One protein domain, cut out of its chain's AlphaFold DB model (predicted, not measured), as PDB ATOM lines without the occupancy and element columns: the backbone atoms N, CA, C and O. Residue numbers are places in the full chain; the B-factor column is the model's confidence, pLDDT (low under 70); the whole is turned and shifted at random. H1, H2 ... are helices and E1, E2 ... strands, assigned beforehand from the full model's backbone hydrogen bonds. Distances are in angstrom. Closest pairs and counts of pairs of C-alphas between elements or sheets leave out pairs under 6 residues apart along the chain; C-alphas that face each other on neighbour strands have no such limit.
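AT A GLANCE: This is residues 126 to 240 of the 390 residues of the protein "DUF4277 domain-containing protein" of Planctomycetaceae bacterium (UniProt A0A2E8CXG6). A strongly twisted four-stranded sheet has helix H1 packed over one face, in two layers, and residues 139 to 181 make a long loop between E1 and E2. The 115 printed residues, under half in named elements, run E1, E2, E3, H1, E4; the sheet is mixed, ordered E3, E2, E1, E4. The class is mixed, helices and strands; the whole is compact, radius of gyration of the C-alphas 14.6 A, spanning 43 by 34 by 22 A.

IN THESE COORDINATES: Find C-alpha 128 at (8.013, -84.089, 100.468); E1 runs to 138, 31.6 A. E2 is 182 to 192, 29.7 A; E3 197 to 206, 24.1 A; H1 211 to 225, 20.7 A; E4 232 to 235, 9.8 A, ending at (8.185, -78.284, 91.318).

HOW THE PARTS SIT: E1, E2, E3 form a meander, successive antiparallel neighbours in two hairpins: look for N 134 and O 186, 2.9 A, and N 187 and O 203, 2.9 A, within hydrogen-bond range. E4 is parallel to E1, with N 131 and O 234 2.8 A apart. H1 is on the sheet; its closest C-alphas to E2 are Ala 214 and Gly 187, 6.2 A, and every O i to N i+4 pair is within range. E3, H1, E4 make a split strand-helix-strand unit, E2 and E1 between its strands, crossover right-handed.

THE WHOLE: The farthest C-alphas, Gln 144 and Glu 194, are 44.0 A apart. The printed part has no cut; the E1 to E2 link is long; no printed residue is under 70 in pLDDT.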
ATOM      1  N   LEU A 126       4.752 -88.584 103.054       94.25
ATOM      2  CA  LEU A 126       3.939 -87.647 102.258       94.25
ATOM      3  C   LEU A 126       4.317 -86.175 102.499       94.25
ATOM      4  O   LEU A 126       3.593 -85.269 102.082       94.25
ATOM      5  N   ASP A 127       5.418 -85.931 103.208       95.00
ATOM      6  CA  ASP A 127       5.866 -84.601 103.627       95.00
ATOM      7  C   ASP A 127       6.795 -83.911 102.620       95.00
ATOM      8  O   ASP A 127       7.030 -82.707 102.730       95.00
ATOM      9  N   GLU A 128       7.263 -84.625 101.599       96.12
ATOM     10  CA  GLU A 128       8.013 -84.089 100.468       96.12
ATOM     11  C   GLU A 128       7.491 -84.703  99.165       96.12
ATOM     12  O   GLU A 128       7.634 -85.899  98.920       96.12
ATOM     13  N   LEU A 129       6.858 -83.881  98.321       96.94
ATOM     14  CA  LEU A 129       6.240 -84.335  97.074       96.94
ATOM     15  C   LEU A 129       6.735 -83.510  95.890       96.94
ATOM     16  O   LEU A 129       6.627 -82.281  95.870       96.94
ATOM     17  N   HIS A 130       7.223 -84.205  94.869       96.88
ATOM     18  CA  HIS A 130       7.546 -83.633  93.573       96.88
ATOM     19  C   HIS A 130       6.288 -83.560  92.718       96.88
ATOM     20  O   HIS A 130       5.654 -84.581  92.469       96.88
ATOM     21  N   TYR A 131       5.941 -82.365  92.254       96.62
ATOM     22  CA  TYR A 131       4.853 -82.163  91.313       96.62
ATOM     23  C   TYR A 131       5.383 -81.988  89.891       96.62
ATOM     24  O   TYR A 131       6.156 -81.060  89.630       96.62
ATOM     25  N   ASP A 132       4.915 -82.840  88.981       92.44
ATOM     26  CA  ASP A 132       5.210 -82.748  87.552       92.44
ATOM     27  C   ASP A 132       3.968 -83.116  86.718       92.44
ATOM     28  O   ASP A 132       3.379 -84.185  86.929       92.44
ATOM     29  N   PRO A 133       3.507 -82.239  85.808       90.81
ATOM     30  CA  PRO A 133       2.441 -82.575  84.880       90.81
ATOM     31  C   PRO A 133       2.988 -83.325  83.659       90.81
ATOM     32  O   PRO A 133       3.888 -82.850  82.972       90.81
ATOM     33  N   THR A 134       2.373 -84.457  83.334       89.94
ATOM     34  CA  THR A 134       2.575 -85.184  82.072       89.94
ATOM     35  C   THR A 134       1.312 -85.118  81.205       89.94
ATOM     36  O   THR A 134       0.341 -84.444  81.563       89.94
ATOM     37  N   HIS A 135       1.295 -85.782  80.053       90.94
ATOM     38  CA  HIS A 135       0.153 -85.818  79.136       90.94
ATOM     39  C   HIS A 135      -0.117 -87.238  78.651       90.94
ATOM     40  O   HIS A 135       0.798 -88.008  78.374       90.94
ATOM     41  N   ILE A 136      -1.403 -87.567  78.528       92.56
ATOM     42  CA  ILE A 136      -1.886 -88.793  77.891       92.56
ATOM     43  C   ILE A 136      -2.444 -88.399  76.530       92.56
ATOM     44  O   ILE A 136      -3.295 -87.512  76.446       92.56
ATOM     45  N   LEU A 137      -1.954 -89.045  75.472       93.69
ATOM     46  CA  LEU A 137      -2.422 -88.830  74.105       93.69
ATOM     47  C   LEU A 137      -3.624 -89.725  73.804       93.69
ATOM     48  O   LEU A 137      -3.663 -90.883  74.219       93.69
ATOM     49  N   PHE A 138      -4.579 -89.189  73.052       93.44
ATOM     50  CA  PHE A 138      -5.810 -89.882  72.693       93.44
ATOM     51  C   PHE A 138      -6.001 -89.940  71.178       93.44
ATOM     52  O   PHE A 138      -5.810 -88.950  70.470       93.44
ATOM     53  N   GLU A 139      -6.474 -91.092  70.711       90.44
ATOM     54  CA  GLU A 139      -6.912 -91.338  69.337       90.44
ATOM     55  C   GLU A 139      -8.405 -91.687  69.326       90.44
ATOM     56  O   GLU A 139      -8.912 -92.294  70.271       90.44
ATOM     57  N   GLY A 140      -9.118 -91.290  68.270       89.69
ATOM     58  CA  GLY A 140     -10.566 -91.505  68.133       89.69
ATOM     59  C   GLY A 140     -11.391 -90.221  68.003       89.69
ATOM     60  O   GLY A 140     -10.856 -89.122  67.823       89.69
ATOM     61  N   VAL A 141     -12.717 -90.369  68.041       89.56
ATOM     62  CA  VAL A 141     -13.677 -89.268  67.871       89.56
ATOM     63  C   VAL A 141     -14.032 -88.698  69.244       89.56
ATOM     64  O   VAL A 141     -14.746 -89.326  70.013       89.56
ATOM     65  N   TYR A 142     -13.529 -87.497  69.539       91.69
ATOM     66  CA  TYR A 142     -13.794 -86.746  70.778       91.69
ATOM     67  C   TYR A 142     -14.513 -85.421  70.485       91.69
ATOM     68  O   TYR A 142     -14.235 -84.402  71.102       91.69
ATOM     69  N   GLU A 143     -15.396 -85.401  69.484       86.38
ATOM     70  CA  GLU A 143     -16.114 -84.183  69.065       86.38
ATOM     71  C   GLU A 143     -17.136 -83.696  70.099       86.38
ATOM     72  O   GLU A 143     -17.509 -82.530  70.071       86.38
ATOM     73  N   GLN A 144     -17.559 -84.580  71.005       91.19
ATOM     74  CA  GLN A 144     -18.495 -84.296  72.099       91.19
ATOM     75  C   GLN A 144     -17.786 -84.081  73.448       91.19
ATOM     76  O   GLN A 144     -18.445 -84.038  74.483       91.19
ATOM     77  N   ALA A 145     -16.449 -84.034  73.471       91.75
ATOM     78  CA  ALA A 145     -15.719 -83.736  74.696       91.75
ATOM     79  C   ALA A 145     -15.848 -82.238  75.000       91.75
ATOM     80  O   ALA A 145     -15.544 -81.408  74.146       91.75
ATOM     81  N   GLU A 146     -16.271 -81.906  76.217       93.12
ATOM     82  CA  GLU A 146     -16.554 -80.529  76.627       93.12
ATOM     83  C   GLU A 146     -15.567 -80.046  77.704       93.12
ATOM     84  O   GLU A 146     -15.079 -80.859  78.496       93.12
ATOM     85  N   PRO A 147     -15.264 -78.733  77.762       91.50
ATOM     86  CA  PRO A 147     -14.535 -78.127  78.875       91.50
ATOM     87  C   PRO A 147     -15.259 -78.325  80.209       91.50
ATOM     88  O   PRO A 147     -16.472 -78.139  80.279       91.50
ATOM     89  N   ARG A 148     -14.507 -78.590  81.282       90.69
ATOM     90  CA  ARG A 148     -15.053 -78.610  82.649       90.69
ATOM     91  C   ARG A 148     -14.847 -77.272  83.356       90.69
ATOM     92  O   ARG A 148     -13.912 -76.531  83.051       90.69
ATOM     93  N   THR A 149     -15.654 -77.000  84.379       84.31
ATOM     94  CA  THR A 149     -15.550 -75.764  85.188       84.31
ATOM     95  C   THR A 149     -14.229 -75.671  85.979       84.31
ATOM     96  O   THR A 149     -13.729 -74.575  86.231       84.31
ATOM     97  N   GLY A 150     -13.615 -76.816  86.298       85.38
ATOM     98  CA  GLY A 150     -12.340 -76.922  87.020       85.38
ATOM     99  C   GLY A 150     -12.506 -77.448  88.448       85.38
ATOM    100  O   GLY A 150     -13.610 -77.744  88.895       85.38
ATOM    101  N   VAL A 151     -11.394 -77.609  89.169       93.56
ATOM    102  CA  VAL A 151     -11.408 -78.161  90.543       93.56
ATOM    103  C   VAL A 151     -11.868 -77.147  91.595       93.56
ATOM    104  O   VAL A 151     -12.334 -77.547  92.658       93.56
ATOM    105  N   ILE A 152     -11.720 -75.850  91.345       93.88
ATOM    106  CA  ILE A 152     -11.860 -74.809  92.373       93.88
ATOM    107  C   ILE A 152     -12.957 -73.830  91.957       93.88
ATOM    108  O   ILE A 152     -12.805 -73.150  90.945       93.88
ATOM    109  N   ASP A 153     -14.010 -73.729  92.769       91.75
ATOM    110  CA  ASP A 153     -15.073 -72.725  92.656       91.75
ATOM    111  C   ASP A 153     -15.235 -71.996  93.999       91.75
ATOM    112  O   ASP A 153     -15.814 -72.511  94.959       91.75
ATOM    113  N   GLY A 154     -14.635 -70.807  94.101       88.25
ATOM    114  CA  GLY A 154     -14.531 -70.081  95.367       88.25
ATOM    115  C   GLY A 154     -13.831 -70.920  96.444       88.25
ATOM    116  O   GLY A 154     -12.680 -71.320  96.271       88.25
ATOM    117  N   ASP A 155     -14.539 -71.189  97.543       87.81
ATOM    118  CA  ASP A 155     -14.061 -72.026  98.656       87.81
ATOM    119  C   ASP A 155     -14.381 -73.525  98.469       87.81
ATOM    120  O   ASP A 155     -14.006 -74.360  99.297       87.81
ATOM    121  N   VAL A 156     -15.093 -73.889  97.397       94.06
ATOM    122  CA  VAL A 156     -15.489 -75.268  97.109       94.06
ATOM    123  C   VAL A 156     -14.432 -75.943  96.243       94.06
ATOM    124  O   VAL A 156     -14.058 -75.465  95.174       94.06
ATOM    125  N   VAL A 157     -13.973 -77.109  96.701       96.69
ATOM    126  CA  VAL A 157     -13.082 -77.988  95.937       96.69
ATOM    127  C   VAL A 157     -13.905 -79.132  95.347       96.69
ATOM    128  O   VAL A 157     -14.300 -80.060  96.065       96.69
ATOM    129  N   HIS A 158     -14.154 -79.083  94.043       96.81
ATOM    130  CA  HIS A 158     -14.789 -80.141  93.265       96.81
ATOM    131  C   HIS A 158     -13.859 -81.348  93.149       96.81
ATOM    132  O   HIS A 158     -12.694 -81.247  92.775       96.81
ATOM    133  N   SER A 159     -14.371 -82.526  93.488       96.75
ATOM    134  CA  SER A 159     -13.664 -83.796  93.323       96.75
ATOM    135  C   SER A 159     -14.679 -84.913  93.157       96.75
ATOM    136  O   SER A 159     -15.854 -84.720  93.467       96.75
ATOM    137  N   ASN A 160     -14.206 -86.106  92.797       96.56
ATOM    138  CA  ASN A 160     -15.049 -87.305  92.702       96.56
ATOM    139  C   ASN A 160     -16.195 -87.049  91.707       96.56
ATOM    140  O   ASN A 160     -15.957 -86.391  90.693       96.56
ATOM    141  N   SER A 161     -17.410 -87.509  91.989       95.94
ATOM    142  CA  SER A 161     -18.594 -87.250  91.157       95.94
ATOM    143  C   SER A 161     -18.914 -85.762  90.954       95.94
ATOM    144  O   SER A 161     -19.536 -85.395  89.965       95.94
ATOM    145  N   ALA A 162     -18.457 -84.875  91.847       96.25
ATOM    146  CA  ALA A 162     -18.651 -83.430  91.706       96.25
ATOM    147  C   ALA A 162     -17.669 -82.772  90.722       96.25
ATOM    148  O   ALA A 162     -17.706 -81.552  90.567       96.25
ATOM    149  N   LEU A 163     -16.767 -83.547  90.114       95.75
ATOM    150  CA  LEU A 163     -15.815 -83.077  89.120       95.75
ATOM    151  C   LEU A 163     -15.964 -83.886  87.835       95.75
ATOM    152  O   LEU A 163     -15.714 -85.092  87.818       95.75
ATOM    153  N   GLU A 164     -16.299 -83.190  86.758       95.12
ATOM    154  CA  GLU A 164     -16.495 -83.758  85.427       95.12
ATOM    155  C   GLU A 164     -15.196 -84.351  84.847       95.12
ATOM    156  O   GLU A 164     -14.078 -84.121  85.340       95.12
ATOM    157  N   ALA A 165     -15.349 -85.145  83.785       94.19
ATOM    158  CA  ALA A 165     -14.226 -85.691  83.034       94.19
ATOM    159  C   ALA A 165     -13.335 -84.567  82.485       94.19
ATOM    160  O   ALA A 165     -13.798 -83.471  82.181       94.19
ATOM    161  N   ALA A 166     -12.031 -84.832  82.390       94.56
ATOM    162  CA  ALA A 166     -11.114 -83.888  81.765       94.56
ATOM    163  C   ALA A 166     -11.443 -83.740  80.273       94.56
ATOM    164  O   ALA A 166     -11.663 -84.732  79.573       94.56
ATOM    165  N   HIS A 167     -11.422 -82.506  79.782       94.94
ATOM    166  CA  HIS A 167     -11.662 -82.207  78.379       94.94
ATOM    167  C   HIS A 167     -10.500 -82.713  77.523       94.94
ATOM    168  O   HIS A 167      -9.394 -82.154  77.524       94.94
ATOM    169  N   ILE A 168     -10.771 -83.773  76.763       95.31
ATOM    170  CA  ILE A 168      -9.854 -84.301  75.758       95.31
ATOM    171  C   ILE A 168      -9.842 -83.329  74.582       95.31
ATOM    172  O   ILE A 168     -10.768 -83.281  73.777       95.31
ATOM    173  N   THR A 169      -8.777 -82.537  74.479       93.69
ATOM    174  CA  THR A 169      -8.690 -81.461  73.489       93.69
ATOM    175  C   THR A 169      -7.282 -81.305  72.936       93.69
ATOM    176  O   THR A 169      -6.348 -81.995  73.347       93.69
ATOM    177  N   LYS A 170      -7.118 -80.417  71.953       90.69
ATOM    178  CA  LYS A 170      -5.812 -80.150  71.346       90.69
ATOM    179  C   LYS A 170      -4.929 -79.393  72.330       90.69
ATOM    180  O   LYS A 170      -5.211 -78.239  72.652       90.69
ATOM    181  N   GLY A 171      -3.851 -80.038  72.757       83.69
ATOM    182  CA  GLY A 171      -2.859 -79.429  73.633       83.69
ATOM    183  C   GLY A 171      -1.731 -78.727  72.887       83.69
ATOM    184  O   GLY A 171      -1.694 -78.639  71.652       83.69
ATOM    185  N   ARG A 172      -0.781 -78.199  73.662       80.19
ATOM    186  CA  ARG A 172       0.438 -77.603  73.113       80.19
ATOM    187  C   ARG A 172       1.338 -78.712  72.569       80.19
ATOM    188  O   ARG A 172       1.556 -79.706  73.244       80.19
ATOM    189  N   GLY A 173       1.897 -78.510  71.377       77.62
ATOM    190  CA  GLY A 173       2.912 -79.425  70.855       77.62
ATOM    191  C   GLY A 173       4.174 -79.405  71.722       77.62
ATOM    192  O   GLY A 173       4.667 -78.323  72.063       77.62
ATOM    193  N   THR A 174       4.680 -80.587  72.042       78.44
ATOM    194  CA  THR A 174       5.933 -80.847  72.765       78.44
ATOM    195  C   THR A 174       6.771 -81.848  71.968       78.44
ATOM    196  O   THR A 174       6.344 -82.321  70.914       78.44
ATOM    197  N   ASP A 175       7.983 -82.159  72.430       77.56
ATOM    198  CA  ASP A 175       8.870 -83.103  71.734       77.56
ATOM    199  C   ASP A 175       8.264 -84.519  71.641       77.56
ATOM    200  O   ASP A 175       8.546 -85.265  70.706       77.56
ATOM    201  N   ASP A 176       7.400 -84.864  72.594       81.12
ATOM    202  CA  ASP A 176       6.708 -86.143  72.754       81.12
ATOM    203  C   ASP A 176       5.212 -86.100  72.380       81.12
ATOM    204  O   ASP A 176       4.569 -87.146  72.309       81.12
ATOM    205  N   ALA A 177       4.659 -84.919  72.081       85.25
ATOM    206  CA  ALA A 177       3.281 -84.746  71.629       85.25
ATOM    207  C   ALA A 177       3.226 -83.889  70.350       85.25
ATOM    208  O   ALA A 177       3.426 -82.668  70.405       85.25
ATOM    209  N   PRO A 178       2.919 -84.484  69.180       86.56
ATOM    210  CA  PRO A 178       2.825 -83.750  67.926       86.56
ATOM    211  C   PRO A 178       1.845 -82.576  68.000       86.56
ATOM    212  O   PRO A 178       0.816 -82.618  68.679       86.56
ATOM    213  N   LYS A 179       2.127 -81.514  67.241       86.75
ATOM    214  CA  LYS A 179       1.234 -80.354  67.166       86.75
ATOM    215  C   LYS A 179      -0.162 -80.788  66.709       86.75
ATOM    216  O   LYS A 179      -0.325 -81.302  65.607       86.75
ATOM    217  N   GLY A 180      -1.170 -80.491  67.528       85.38
ATOM    218  CA  GLY A 180      -2.563 -80.831  67.247       85.38
ATOM    219  C   GLY A 180      -3.002 -82.205  67.757       85.38
ATOM    220  O   GLY A 180      -4.155 -82.561  67.515       85.38
ATOM    221  N   ALA A 181      -2.135 -82.933  68.471       91.06
ATOM    222  CA  ALA A 181      -2.520 -84.136  69.200       91.06
ATOM    223  C   ALA A 181      -3.611 -83.821  70.233       91.06
ATOM    224  O   ALA A 181      -3.587 -82.772  70.890       91.06
ATOM    225  N   ARG A 182      -4.576 -84.735  70.360       93.81
ATOM    226  CA  ARG A 182      -5.585 -84.686  71.419       93.81
ATOM    227  C   ARG A 182      -4.985 -85.273  72.684       93.81
ATOM    228  O   ARG A 182      -4.355 -86.327  72.628       93.81
ATOM    229  N   MET A 183      -5.166 -84.589  73.803       94.06
ATOM    230  CA  MET A 183      -4.587 -85.009  75.068       94.06
ATOM    231  C   MET A 183      -5.429 -84.587  76.264       94.06
ATOM    232  O   MET A 183      -6.287 -83.709  76.165       94.06
ATOM    233  N   THR A 184      -5.116 -85.191  77.402       94.38
ATOM    234  CA  THR A 184      -5.347 -84.618  78.730       94.38
ATOM    235  C   THR A 184      -4.006 -84.502  79.428       94.38
ATOM    236  O   THR A 184      -3.115 -85.325  79.205       94.38
ATOM    237  N   HIS A 185      -3.866 -83.531  80.319       92.88
ATOM    238  CA  HIS A 185      -2.740 -83.503  81.240       92.88
ATOM    239  C   HIS A 185      -3.015 -84.393  82.452       92.88
ATOM    240  O   HIS A 185      -4.165 -84.626  82.817       92.88
ATOM    241  N   VAL A 186      -1.964 -84.893  83.088       93.38
ATOM    242  CA  VAL A 186      -2.040 -85.616  84.358       93.38
ATOM    243  C   VAL A 186      -1.019 -85.000  85.294       93.38
ATOM    244  O   VAL A 186       0.181 -85.096  85.057       93.38
ATOM    245  N   GLY A 187      -1.498 -84.332  86.339       93.56
ATOM    246  CA  GLY A 187      -0.649 -83.832  87.410       93.56
ATOM    247  C   GLY A 187      -0.315 -84.971  88.358       93.56
ATOM    248  O   GLY A 187      -1.232 -85.583  88.900       93.56
ATOM    249  N   LEU A 188       0.970 -85.249  88.563       95.50
ATOM    250  CA  LEU A 188       1.425 -86.298  89.471       95.50
ATOM    251  C   LEU A 188       2.213 -85.691  90.630       95.50
ATOM    252  O   LEU A 188       3.109 -84.876  90.422       95.50
ATOM    253  N   CYS A 189       1.871 -86.110  91.844       97.06
ATOM    254  CA  CYS A 189       2.660 -85.925  93.051       97.06
ATOM    255  C   CYS A 189       3.411 -87.213  93.358       97.06
ATOM    256  O   CYS A 189       2.807 -88.260  93.601       97.06
ATOM    257  N   THR A 190       4.726 -87.094  93.373       96.75
ATOM    258  CA  THR A 190       5.646 -88.220  93.377       96.75
ATOM    259  C   THR A 190       6.594 -88.085  94.559       96.75
ATOM    260  O   THR A 190       7.221 -87.039  94.737       96.75
ATOM    261  N   PHE A 191       6.709 -89.143  95.353       96.00
ATOM    262  CA  PHE A 191       7.804 -89.303  96.302       96.00
ATOM    263  C   PHE A 191       9.050 -89.790  95.555       96.00
ATOM    264  O   PHE A 191       8.935 -90.589  94.628       96.00
ATOM    265  N   VAL A 192      10.235 -89.295  95.907       93.19
ATOM    266  CA  VAL A 192      11.475 -89.646  95.204       93.19
ATOM    267  C   VAL A 192      12.551 -90.016  96.214       93.19
ATOM    268  O   VAL A 192      12.924 -89.191  97.043       93.19
ATOM    269  N   ASP A 193      13.094 -91.224  96.088       90.75
ATOM    270  CA  ASP A 193      14.212 -91.724  96.892       90.75
ATOM    271  C   ASP A 193      15.346 -92.297  96.012       90.75
ATOM    272  O   ASP A 193      15.446 -92.021  94.809       90.75
ATOM    273  N   GLU A 194      16.245 -93.078  96.614       87.69
ATOM    274  CA  GLU A 194      17.315 -93.784  95.902       87.69
ATOM    275  C   GLU A 194      16.841 -94.854  94.901       87.69
ATOM    276  O   GLU A 194      17.575 -95.156  93.953       87.69
ATOM    277  N   LEU A 195      15.649 -95.426  95.096       89.25
ATOM    278  CA  LEU A 195      15.051 -96.440  94.226       89.25
ATOM    279  C   LEU A 195      14.328 -95.794  93.044       89.25
ATOM    280  O   LEU A 195      14.289 -96.373  91.955       89.25
ATOM    281  N   GLY A 196      13.843 -94.567  93.224       90.06
ATOM    282  CA  GLY A 196      13.361 -93.714  92.151       90.06
ATOM    283  C   GLY A 196      12.032 -93.034  92.469       90.06
ATOM    284  O   GLY A 196      11.657 -92.889  93.630       90.06
ATOM    285  N   PRO A 197      11.327 -92.549  91.434       93.06
ATOM    286  CA  PRO A 197      10.051 -91.871  91.608       93.06
ATOM    287  C   PRO A 197       8.904 -92.865  91.848       93.06
ATOM    288  O   PRO A 197       8.659 -93.744  91.022       93.06
ATOM    289  N   LEU A 198       8.146 -92.656  92.922       94.00
ATOM    290  CA  LEU A 198       6.887 -93.332  93.227       94.00
ATOM    291  C   LEU A 198       5.722 -92.325  93.179       94.00
ATOM    292  O   LEU A 198       5.592 -91.497  94.083       94.00
ATOM    293  N   PRO A 199       4.866 -92.357  92.140       93.94
ATOM    294  CA  PRO A 199       3.657 -91.540  92.092       93.94
ATOM    295  C   PRO A 199       2.670 -91.979  93.178       93.94
ATOM    296  O   PRO A 199       2.302 -93.149  93.238       93.94
ATOM    297  N   LEU A 200       2.226 -91.043  94.018       94.00
ATOM    298  CA  LEU A 200       1.336 -91.332  95.151       94.00
ATOM    299  C   LEU A 200      -0.059 -90.749  94.964       94.00
ATOM    300  O   LEU A 200      -1.050 -91.369  95.330       94.00
ATOM    301  N   PHE A 201      -0.156 -89.552  94.390       96.69
ATOM    302  CA  PHE A 201      -1.439 -88.881  94.221       96.69
ATOM    303  C   PHE A 201      -1.428 -88.022  92.967       96.69
ATOM    304  O   PHE A 201      -0.414 -87.425  92.626       96.69
ATOM    305  N   GLY A 202      -2.547 -87.932  92.263       95.38
ATOM    306  CA  GLY A 202      -2.589 -87.279  90.965       95.38
ATOM    307  C   GLY A 202      -4.001 -87.067  90.466       95.38
ATOM    308  O   GLY A 202      -4.954 -87.640  90.995       95.38
ATOM    309  N   HIS A 203      -4.130 -86.230  89.446       95.44
ATOM    310  CA  HIS A 203      -5.411 -85.967  88.804       95.44
ATOM    311  C   HIS A 203      -5.245 -85.537  87.347       95.44
ATOM    312  O   HIS A 203      -4.248 -84.929  86.954       95.44
ATOM    313  N   THR A 204      -6.256 -85.852  86.540       94.88
ATOM    314  CA  THR A 204      -6.352 -85.481  85.126       94.88
ATOM    315  C   THR A 204      -6.848 -84.050  84.954       94.88
ATOM    316  O   THR A 204      -7.836 -83.652  85.572       94.88
ATOM    317  N   ILE A 205      -6.239 -83.292  84.055       93.06
ATOM    318  CA  ILE A 205      -6.578 -81.905  83.735       93.06
ATOM    319  C   ILE A 205      -6.845 -81.792  82.232       93.06
ATOM    320  O   ILE A 205      -6.285 -82.545  81.435       93.06
ATOM    321  N   ASP A 206      -7.704 -80.856  81.844       94.06
ATOM    322  CA  ASP A 206      -8.017 -80.558  80.445       94.06
ATOM    323  C   ASP A 206      -6.746 -80.353  79.605       94.06
ATOM    324  O   ASP A 206      -5.774 -79.730  80.045       94.06
ATOM    325  N   GLY A 207      -6.753 -80.861  78.371       90.94
ATOM    326  CA  GLY A 207      -5.565 -80.909  77.506       90.94
ATOM    327  C   GLY A 207      -4.994 -79.559  77.067       90.94
ATOM    328  O   GLY A 207      -3.905 -79.511  76.505       90.94
ATOM    329  N   ASN A 208      -5.714 -78.459  77.287       87.00
ATOM    330  CA  ASN A 208      -5.296 -77.100  76.932       87.00
ATOM    331  C   ASN A 208      -4.826 -76.266  78.140       87.00
ATOM    332  O   ASN A 208      -4.505 -75.085  77.978       87.00
ATOM    333  N   GLN A 209      -4.794 -76.851  79.338       83.75
ATOM    334  CA  GLN A 209      -4.378 -76.164  80.559       83.75
ATOM    335  C   GLN A 209      -2.855 -76.104  80.699       83.75
ATOM    336  O   GLN A 209      -2.109 -76.844  80.067       83.75
ATOM    337  N   ASN A 210      -2.374 -75.192  81.549       84.81
ATOM    338  CA  ASN A 210      -0.948 -75.034  81.833       84.81
ATOM    339  C   ASN A 210      -0.571 -75.554  83.232       84.81
ATOM    340  O   ASN A 210      -1.425 -75.752  84.099       84.81
ATOM    341  N   GLY A 211       0.737 -75.700  83.474       85.50
ATOM    342  CA  GLY A 211       1.279 -76.213  84.737       85.50
ATOM    343  C   GLY A 211       0.902 -75.404  85.987       85.50
ATOM    344  O   GLY A 211       0.849 -75.966  87.077       85.50
ATOM    345  N   ARG A 212       0.596 -74.103  85.864       90.44
ATOM    346  CA  ARG A 212       0.206 -73.251  87.005       90.44
ATOM    347  C   ARG A 212      -1.217 -73.535  87.475       90.44
ATOM    348  O   ARG A 212      -1.460 -73.538  88.681       90.44
ATOM    349  N   THR A 213      -2.141 -73.766  86.539       90.12
ATOM    350  CA  THR A 213      -3.500 -74.222  86.864       90.12
ATOM    351  C   THR A 213      -3.427 -75.618  87.468       90.12
ATOM    352  O   THR A 213      -3.921 -75.844  88.567       90.12
ATOM    353  N   ALA A 214      -2.702 -76.518  86.803       92.62
ATOM    354  CA  ALA A 214      -2.551 -77.912  87.195       92.62
ATOM    355  C   ALA A 214      -2.045 -78.076  88.645       92.62
ATOM    356  O   ALA A 214      -2.663 -78.774  89.449       92.62
ATOM    357  N   VAL A 215      -0.974 -77.364  89.023       95.25
ATOM    358  CA  VAL A 215      -0.416 -77.429  90.388       95.25
ATOM    359  C   VAL A 215      -1.343 -76.805  91.440       95.25
ATOM    360  O   VAL A 215      -1.292 -77.156  92.619       95.25
ATOM    361  N   HIS A 216      -2.201 -75.861  91.041       94.50
ATOM    362  CA  HIS A 216      -3.202 -75.279  91.929       94.50
ATOM    363  C   HIS A 216      -4.320 -76.270  92.239       94.50
ATOM    364  O   HIS A 216      -4.606 -76.494  93.414       94.50
ATOM    365  N   GLU A 217      -4.892 -76.883  91.202       95.50
ATOM    366  CA  GLU A 217      -5.906 -77.927  91.347       95.50
ATOM    367  C   GLU A 217      -5.375 -79.088  92.196       95.50
ATOM    368  O   GLU A 217      -6.038 -79.531  93.134       95.50
ATOM    369  N   GLN A 218      -4.137 -79.517  91.931       96.31
ATOM    370  CA  GLN A 218      -3.496 -80.586  92.687       96.31
ATOM    371  C   GLN A 218      -3.377 -80.249  94.179       96.31
ATOM    372  O   GLN A 218      -3.740 -81.069  95.020       96.31
ATOM    373  N   LEU A 219      -2.905 -79.044  94.528       96.75
ATOM    374  CA  LEU A 219      -2.787 -78.627  95.928       96.75
ATOM    375  C   LEU A 219      -4.148 -78.632  96.640       96.75
ATOM    376  O   LEU A 219      -4.237 -79.118  97.766       96.75
ATOM    377  N   ALA A 220      -5.203 -78.147  95.980       97.12
ATOM    378  CA  ALA A 220      -6.552 -78.156  96.542       97.12
ATOM    379  C   ALA A 220      -7.043 -79.588  96.825       97.12
ATOM    380  O   ALA A 220      -7.600 -79.860  97.889       97.12
ATOM    381  N   LEU A 221      -6.776 -80.531  95.915       97.81
ATOM    382  CA  LEU A 221      -7.120 -81.942  96.103       97.81
ATOM    383  C   LEU A 221      -6.296 -82.605  97.215       97.81
ATOM    384  O   LEU A 221      -6.861 -83.359  98.005       97.81
ATOM    385  N   ILE A 222      -5.001 -82.289  97.339       97.31
ATOM    386  CA  ILE A 222      -4.157 -82.752  98.457       97.31
ATOM    387  C   ILE A 222      -4.728 -82.263  99.790       97.31
ATOM    388  O   ILE A 222      -4.878 -83.046 100.724       97.31
ATOM    389  N   GLN A 223      -5.076 -80.978  99.885       96.75
ATOM    390  CA  GLN A 223      -5.656 -80.405 101.101       96.75
ATOM    391  C   GLN A 223      -7.023 -81.004 101.432       96.75
ATOM    392  O   GLN A 223      -7.348 -81.151 102.605       96.75
ATOM    393  N   LYS A 224      -7.820 -81.365 100.423       97.38
ATOM    394  CA  LYS A 224      -9.119 -82.002 100.639       97.38
ATOM    395  C   LYS A 224      -8.976 -83.445 101.124       97.38
ATOM    396  O   LYS A 224      -9.638 -83.808 102.093       97.38
ATOM    397  N   HIS A 225      -8.140 -84.241 100.456       97.62
ATOM    398  CA  HIS A 225      -8.140 -85.702 100.596       97.62
ATOM    399  C   HIS A 225      -6.990 -86.270 101.430       97.62
ATOM    400  O   HIS A 225      -7.221 -87.183 102.213       97.62
ATOM    401  N   LEU A 226      -5.768 -85.750 101.279       95.88
ATOM    402  CA  LEU A 226      -4.587 -86.278 101.978       95.88
ATOM    403  C   LEU A 226      -4.323 -85.581 103.315       95.88
ATOM    404  O   LEU A 226      -3.856 -86.222 104.249       95.88
ATOM    405  N   GLN A 227      -4.607 -84.277 103.402       94.62
ATOM    406  CA  GLN A 227      -4.446 -83.466 104.621       94.62
ATOM    407  C   GLN A 227      -3.100 -83.681 105.353       94.62
ATOM    408  O   GLN A 227      -3.089 -83.920 106.566       94.62
ATOM    409  N   PRO A 228      -1.948 -83.606 104.653       94.19
ATOM    410  CA  PRO A 228      -0.659 -83.846 105.289       94.19
ATOM    411  C   PRO A 228      -0.375 -82.788 106.366       94.19
ATOM    412  O   PRO A 228      -0.630 -81.598 106.184       94.19
ATOM    413  N   LEU A 229       0.179 -83.215 107.506       92.44
ATOM    414  CA  LEU A 229       0.526 -82.307 108.611       92.44
ATOM    415  C   LEU A 229       1.658 -81.340 108.238       92.44
ATOM    416  O   LEU A 229       1.711 -80.201 108.718       92.44
ATOM    417  N   GLU A 230       2.584 -81.827 107.420       95.38
ATOM    418  CA  GLU A 230       3.726 -81.107 106.869       95.38
ATOM    419  C   GLU A 230       3.842 -81.482 105.399       95.38
ATOM    420  O   GLU A 230       3.583 -82.623 105.035       95.38
ATOM    421  N   LEU A 231       4.176 -80.506 104.557       97.25
ATOM    422  CA  LEU A 231       4.377 -80.722 103.131       97.25
ATOM    423  C   LEU A 231       5.411 -79.732 102.609       97.25
ATOM    424  O   LEU A 231       5.299 -78.524 102.831       97.25
ATOM    425  N   THR A 232       6.379 -80.246 101.869       97.75
ATOM    426  CA  THR A 232       7.281 -79.519 100.991       97.75
ATOM    427  C   THR A 232       6.943 -79.909  99.570       97.75
ATOM    428  O   THR A 232       7.194 -81.035  99.151       97.75
ATOM    429  N   MET A 233       6.371 -78.971  98.817       97.06
ATOM    430  CA  MET A 233       6.101 -79.214  97.409       97.06
ATOM    431  C   MET A 233       7.280 -78.751  96.557       97.06
ATOM    432  O   MET A 233       7.711 -77.593  96.635       97.06
ATOM    433  N   ILE A 234       7.805 -79.676  95.760       96.69
ATOM    434  CA  ILE A 234       8.938 -79.467  94.865       96.69
ATOM    435  C   ILE A 234       8.409 -79.436  93.440       96.69
ATOM    436  O   ILE A 234       7.705 -80.350  93.027       96.69
ATOM    437  N   SER A 235       8.724 -78.398  92.672       94.56
ATOM    438  CA  SER A 235       8.185 -78.284  91.318       94.56
ATOM    439  C   SER A 235       9.118 -77.564  90.350       94.56
ATOM    440  O   SER A 235      10.074 -76.869  90.723       94.56
ATOM    441  N   ASP A 236       8.859 -77.775  89.068       91.81
ATOM    442  CA  ASP A 236       9.642 -77.215  87.980       91.81
ATOM    443  C   ASP A 236       9.339 -75.718  87.734       91.81
ATOM    444  O   ASP A 236       8.646 -75.042  88.496       91.81
ATOM    445  N   ARG A 237       9.876 -75.172  86.638       89.88
ATOM    446  CA  ARG A 237       9.638 -73.776  86.252       89.88
ATOM    447  C   ARG A 237       8.249 -73.559  85.649       89.88
ATOM    448  O   ARG A 237       7.703 -72.466  85.787       89.88
ATOM    449  N   GLY A 238       7.695 -74.545  84.944       89.25
ATOM    450  CA  GLY A 238       6.391 -74.438  84.283       89.25
ATOM    451  C   GLY A 238       5.226 -74.267  85.258       89.25
ATOM    452  O   GLY A 238       4.198 -73.687  84.907       89.25
ATOM    453  N   THR A 239       5.411 -74.713  86.496       91.75
ATOM    454  CA  THR A 239       4.427 -74.658  87.587       91.75
ATOM    455  C   THR A 239       4.578 -73.420  88.481       91.75
ATOM    456  O   THR A 239       3.674 -73.076  89.246       91.75
ATOM    457  N   PHE A 240       5.690 -72.690  88.360       93.44
ATOM    458  CA  PHE A 240       6.001 -71.555  89.222       93.44
ATOM    459  C   PHE A 240       5.064 -70.354  89.015       93.44
ATOM    460  O   PHE A 240       4.835 -69.879  87.896       93.44
TER     461      PHE A 240